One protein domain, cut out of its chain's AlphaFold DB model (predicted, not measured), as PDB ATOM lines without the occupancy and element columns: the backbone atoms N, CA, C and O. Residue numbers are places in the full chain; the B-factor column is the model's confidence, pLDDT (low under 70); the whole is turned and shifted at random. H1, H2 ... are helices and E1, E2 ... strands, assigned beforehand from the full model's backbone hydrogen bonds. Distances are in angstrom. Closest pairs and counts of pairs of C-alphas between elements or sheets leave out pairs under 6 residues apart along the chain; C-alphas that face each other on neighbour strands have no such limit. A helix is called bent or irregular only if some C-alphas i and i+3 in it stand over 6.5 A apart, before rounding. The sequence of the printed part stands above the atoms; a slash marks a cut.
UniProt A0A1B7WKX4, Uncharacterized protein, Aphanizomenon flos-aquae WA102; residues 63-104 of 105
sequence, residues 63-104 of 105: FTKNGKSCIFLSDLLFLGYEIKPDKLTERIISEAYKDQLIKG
ATOM      1  N   PHE A  63     532.454 424.724 340.169       87.69
ATOM      2  CA  PHE A  63     531.678 425.692 339.395       87.69
ATOM      3  C   PHE A  63     530.697 426.454 340.284       87.69
ATOM      4  O   PHE A  63     530.281 425.982 341.340       87.69
ATOM      5  N   THR A  64     530.297 427.644 339.846       89.00
ATOM      6  CA  THR A  64     529.402 428.508 340.622       89.00
ATOM      7  C   THR A  64     527.978 428.405 340.095       89.00
ATOM      8  O   THR A  64     527.718 428.689 338.927       89.00
ATOM      9  N   LYS A  65     527.027 428.054 340.965       85.69
ATOM     10  CA  LYS A  65     525.589 428.077 340.670       85.69
ATOM     11  C   LYS A  65     524.878 428.911 341.729       85.69
ATOM     12  O   LYS A  65     524.975 428.623 342.916       85.69
ATOM     13  N   ASN A  66     524.170 429.962 341.311       82.88
ATOM     14  CA  ASN A  66     523.467 430.896 342.207       82.88
ATOM     15  C   ASN A  66     524.371 431.503 343.304       82.88
ATOM     16  O   ASN A  66     523.969 431.602 344.460       82.88
ATOM     17  N   GLY A  67     525.619 431.846 342.964       84.62
ATOM     18  CA  GLY A  67     526.598 432.386 343.920       84.62
ATOM     19  C   GLY A  67     527.160 431.365 344.917       84.62
ATOM     20  O   GLY A  67     527.978 431.727 345.756       84.62
ATOM     21  N   LYS A  68     526.758 430.091 344.825       82.19
ATOM     22  CA  LYS A  68     527.280 428.993 345.645       82.19
ATOM     23  C   LYS A  68     528.268 428.163 344.823       82.19
ATOM     24  O   LYS A  68     527.994 427.841 343.667       82.19
ATOM     25  N   SER A  69     529.403 427.812 345.424       83.31
ATOM     26  CA  SER A  69     530.356 426.871 344.822       83.31
ATOM     27  C   SER A  69     529.786 425.458 344.889       83.31
ATOM     28  O   SER A  69     529.272 425.040 345.924       83.31
ATOM     29  N   CYS A  70     529.834 424.746 343.774       86.25
ATOM     30  CA  CYS A  70     529.286 423.411 343.591       86.25
ATOM     31  C   CYS A  70     530.335 422.518 342.926       86.25
ATOM     32  O   CYS A  70     531.165 422.988 342.149       86.25
ATOM     33  N   ILE A  71     530.259 421.226 343.226       87.38
ATOM     34  CA  ILE A  71     531.066 420.166 342.617       87.38
ATOM     35  C   ILE A  71     530.143 419.036 342.176       87.38
ATOM     36  O   ILE A  71     529.053 418.863 342.735       87.38
ATOM     37  N   PHE A  72     530.565 418.261 341.181       84.25
ATOM     38  CA  PHE A  72     529.817 417.077 340.782       84.25
ATOM     39  C   PHE A  72     530.066 415.921 341.753       84.25
ATOM     40  O   PHE A  72     531.196 415.638 342.145       84.25
ATOM     41  N   LEU A  73     528.997 415.206 342.114       83.00
ATOM     42  CA  LEU A  73     529.102 414.004 342.950       83.00
ATOM     43  C   LEU A  73     529.887 412.888 342.243       83.00
ATOM     44  O   LEU A  73     530.537 412.094 342.912       83.00
ATOM     45  N   SER A  74     529.863 412.849 340.904       79.19
ATOM     46  CA  SER A  74     530.676 411.923 340.105       79.19
ATOM     47  C   SER A  74     532.167 412.082 340.383       79.19
ATOM     48  O   SER A  74     532.866 411.081 340.505       79.19
ATOM     49  N   ASP A  75     532.634 413.320 340.532       83.69
ATOM     50  CA  ASP A  75     534.051 413.624 340.735       83.69
ATOM     51  C   ASP A  75     534.493 413.159 342.131       83.69
ATOM     52  O   ASP A  75     535.557 412.566 342.290       83.69
ATOM     53  N   LEU A  76     533.626 413.328 343.137       82.81
ATOM     54  CA  LEU A  76     533.854 412.795 344.485       82.81
ATOM     55  C   LEU A  76     533.899 411.262 344.504       82.81
ATOM     56  O   LEU A  76     534.757 410.679 345.163       82.81
ATOM     57  N   LEU A  77     533.000 410.601 343.772       79.62
ATOM     58  CA  LEU A  77     532.999 409.140 343.660       79.62
ATOM     59  C   LEU A  77     534.258 408.629 342.948       79.62
ATOM     60  O   LEU A  77     534.810 407.609 343.352       79.62
ATOM     61  N   PHE A  78     534.739 409.347 341.929       79.75
ATOM     62  CA  PHE A  78     535.969 409.001 341.214       79.75
ATOM     63  C   PHE A  78     537.213 409.101 342.108       79.75
ATOM     64  O   PHE A  78     538.118 408.277 342.002       79.75
ATOM     65  N   LEU A  79     537.229 410.054 343.041       79.75
ATOM     66  CA  LEU A  79     538.262 410.167 344.078       79.75
ATOM     67  C   LEU A  79     538.132 409.119 345.200       79.75
ATOM     68  O   LEU A  79     538.963 409.083 346.104       79.75
ATOM     69  N   GLY A  80     537.113 408.253 345.151       77.62
ATOM     70  CA  GLY A  80     536.914 407.167 346.111       77.62
ATOM     71  C   GLY A  80     536.163 407.566 347.382       77.62
ATOM     72  O   GLY A  80     536.167 406.807 348.352       77.62
ATOM     73  N   TYR A  81     535.507 408.731 347.409       80.81
ATOM     74  CA  TYR A  81     534.671 409.122 348.545       80.81
ATOM     75  C   TYR A  81     533.363 408.322 348.580       80.81
ATOM     76  O   TYR A  81     532.652 408.210 347.585       80.81
ATOM     77  N   GLU A  82     532.996 407.824 349.764       75.81
ATOM     78  CA  GLU A  82     531.698 407.187 350.001       75.81
ATOM     79  C   GLU A  82     530.653 408.250 350.383       75.81
ATOM     80  O   GLU A  82     530.765 408.918 351.416       75.81
ATOM     81  N   ILE A  83     529.615 408.408 349.560       74.25
ATOM     82  CA  ILE A  83     528.516 409.346 349.825       74.25
ATOM     83  C   ILE A  83     527.405 408.607 350.574       74.25
ATOM     84  O   ILE A  83     526.813 407.672 350.044       74.25
ATOM     85  N   LYS A  84     527.084 409.058 351.794       74.19
ATOM     86  CA  LYS A  84     525.978 408.517 352.605       74.19
ATOM     87  C   LYS A  84     524.782 409.479 352.579       74.19
ATOM     88  O   LYS A  84     524.848 410.526 353.229       74.19
ATOM     89  N   PRO A  85     523.710 409.170 351.827       66.62
ATOM     90  CA  PRO A  85     522.622 410.113 351.554       66.62
ATOM     91  C   PRO A  85     521.684 410.357 352.745       66.62
ATOM     92  O   PRO A  85     520.954 411.350 352.746       66.62
ATOM     93  N   ASP A  86     521.726 409.511 353.776       62.78
ATOM     94  CA  ASP A  86     520.728 409.497 354.854       62.78
ATOM     95  C   ASP A  86     520.590 410.851 355.571       62.78
ATOM     96  O   ASP A  86     519.481 411.315 355.810       62.78
ATOM     97  N   LYS A  87     521.703 411.554 355.822       59.88
ATOM     98  CA  LYS A  87     521.699 412.901 356.438       59.88
ATOM     99  C   LYS A  87     521.655 414.052 355.428       59.88
ATOM    100  O   LYS A  87     521.448 415.207 355.797       59.88
ATOM    101  N   LEU A  88     521.902 413.757 354.156       60.75
ATOM    102  CA  LEU A  88     521.980 414.744 353.077       60.75
ATOM    103  C   LEU A  88     520.573 415.189 352.665       60.75
ATOM    104  O   LEU A  88     520.330 416.374 352.449       60.75
ATOM    105  N   THR A  89     519.635 414.245 352.666       57.50
ATOM    106  CA  THR A  89     518.219 414.475 352.363       57.50
ATOM    107  C   THR A  89     517.578 415.449 353.356       57.50
ATOM    108  O   THR A  89     516.975 416.436 352.940       57.50
ATOM    109  N   GLU A  90     517.783 415.249 354.662       63.75
ATOM    110  CA  GLU A  90     517.269 416.144 355.714       63.75
ATOM    111  C   GLU A  90     517.793 417.579 355.555       63.75
ATOM    112  O   GLU A  90     517.040 418.551 355.668       63.75
ATOM    113  N   ARG A  91     519.085 417.721 355.233       62.09
ATOM    114  CA  ARG A  91     519.731 419.024 355.065       62.09
ATOM    115  C   ARG A  91     519.240 419.750 353.812       62.09
ATOM    116  O   ARG A  91     518.894 420.926 353.913       62.09
ATOM    117  N   ILE A  92     519.115 419.052 352.680       65.75
ATOM    118  CA  ILE A  92     518.553 419.602 351.435       65.75
ATOM    119  C   ILE A  92     517.110 420.063 351.650       65.75
ATOM    120  O   ILE A  92     516.755 421.165 351.239       65.75
ATOM    121  N   ILE A  93     516.291 419.253 352.329       64.75
ATOM    122  CA  ILE A  93     514.909 419.613 352.661       64.75
ATOM    123  C   ILE A  93     514.894 420.895 353.507       64.75
ATOM    124  O   ILE A  93     514.184 421.843 353.176       64.75
ATOM    125  N   SER A  94     515.724 420.973 354.553       69.94
ATOM    126  CA  SER A  94     515.794 422.155 355.425       69.94
ATOM    127  C   SER A  94     516.228 423.435 354.693       69.94
ATOM    128  O   SER A  94     515.703 424.515 354.968       69.94
ATOM    129  N   GLU A  95     517.162 423.330 353.745       71.38
ATOM    130  CA  GLU A  95     517.642 424.461 352.949       71.38
ATOM    131  C   GLU A  95     516.612 424.890 351.899       71.38
ATOM    132  O   GLU A  95     516.371 426.086 351.744       71.38
ATOM    133  N   ALA A  96     515.927 423.940 351.254       66.31
ATOM    134  CA  ALA A  96     514.838 424.231 350.324       66.31
ATOM    135  C   ALA A  96     513.689 424.997 351.006       66.31
ATOM    136  O   ALA A  96     513.170 425.956 350.434       66.31
ATOM    137  N   TYR A  97     513.334 424.634 352.245       67.19
ATOM    138  CA  TYR A  97     512.332 425.368 353.024       67.19
ATOM    139  C   TYR A  97     512.789 426.786 353.399       67.19
ATOM    140  O   TYR A  97     511.996 427.723 353.306       67.19
ATOM    141  N   LYS A  98     514.060 426.979 353.780       66.94
ATOM    142  CA  LYS A  98     514.610 428.318 354.068       66.94
ATOM    143  C   LYS A  98     514.602 429.218 352.833       66.94
ATOM    144  O   LYS A  98     514.175 430.366 352.925       66.94
ATOM    145  N   ASP A  99     515.009 428.691 351.682       63.44
ATOM    146  CA  ASP A  99     515.030 429.448 350.428       63.44
ATOM    147  C   ASP A  99     513.606 429.792 349.936       63.44
ATOM    148  O   ASP A  99     513.410 430.831 349.304       63.44
ATOM    149  N   GLN A 100     512.597 428.964 350.244       60.16
ATOM    150  CA  GLN A 100     511.185 429.270 349.965       60.16
ATOM    151  C   GLN A 100     510.604 430.333 350.909       60.16
ATOM    152  O   GLN A 100     509.869 431.202 350.447       60.16
ATOM    153  N   LEU A 101     510.966 430.319 352.197       53.09
ATOM    154  CA  LEU A 101     510.543 431.334 353.174       53.09
ATOM    155  C   LEU A 101     511.088 432.733 352.845       53.09
ATOM    156  O   LEU A 101     510.405 433.724 353.069       53.09
ATOM    157  N   ILE A 102     512.295 432.821 352.277       52.81
ATOM    158  CA  ILE A 102     512.918 434.101 351.895       52.81
ATOM    159  C   ILE A 102     512.313 434.670 350.597       52.81
ATOM    160  O   ILE A 102     512.353 435.876 350.377       52.81
ATOM    161  N   LYS A 103     511.721 433.830 349.739       52.38
ATOM    162  CA  LYS A 103     511.076 434.256 348.481       52.38
ATOM    163  C   LYS A 103     509.608 434.673 348.631       52.38
ATOM    164  O   LYS A 103     508.987 435.027 347.633       52.38
ATOM    165  N   GLY A 104     509.054 434.599 349.840       48.56
ATOM    166  CA  GLY A 104     507.660 434.915 350.145       48.56
ATOM    167  C   GLY A 104     507.494 436.150 351.030       48.56
ATOM    168  O   GLY A 104     506.832 436.040 352.057       48.56
TER     169      GLY A 104
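What this domain is: This is residues 63 to 104 of the 105 residues of an uncharacterized protein of Aphanizomenon flos-aquae WA102 (UniProt A0A1B7WKX4). The printed part is an open, flat hook with no packed core: a small two-stranded hairpin of E1 and E2 leads into the short helix H1, and the chain then turns away through residues 79 to 85 to one long helix, H2, which stands free. The 42 printed residues hold two named strands and two named helices, in the order E1, E2, H1, H2. The sheet, E1 - E2, is antiparallel, and the class is mixed, helices and strands. The whole is only just loose, close to extended, with a radius of gyration of the C-alphas of 13.2 A, and the C-alphas span 40 by 25 by 9 A.

How they stand to each other: E1, residues 63 to 65, and E2, residues 68 to 71, are a hairpin of antiparallel neighbours, with 131 degrees between their directions. The C-alphas of Thr 64 and Ser 69 face each other at 4.6 A. N 70 and O 63, at 2.8 A, and N 65 and O 68, at 2.9 A, are within hydrogen-bond range. A tight link of one residue joins E2 to H1, residues 73 to 78. H2, residues 86 to 102, is apart from E1, E2 and H1, and E1 and H1 are apart too. Every O i to N i+4 pair of H1 is within hydrogen-bond range, and 12 of 13 are in H2.

Where its parts are: E1 begins at C-alpha 63, (531.678, 425.692, 339.395), and is 6.7 A long. E2 measures 10.1 A and H1 8.7 A from first to last C-alpha. H2 runs 26.0 A from C-alpha 86, (520.728, 409.497, 354.854), to C-alpha 102, (512.918, 434.101, 351.895). It is neither bent nor irregular, but only just: C-alphas 86 and 89 are 6.1 A apart.

The domain as a whole: The two C-alphas farthest apart, those of Gly 80 and Gly 104, are 40.5 A apart. The printed part has no cut and no long link. Its mean pLDDT is 72.4, and residues 85 to 94 and 96 to 104 of this predicted model are under 70.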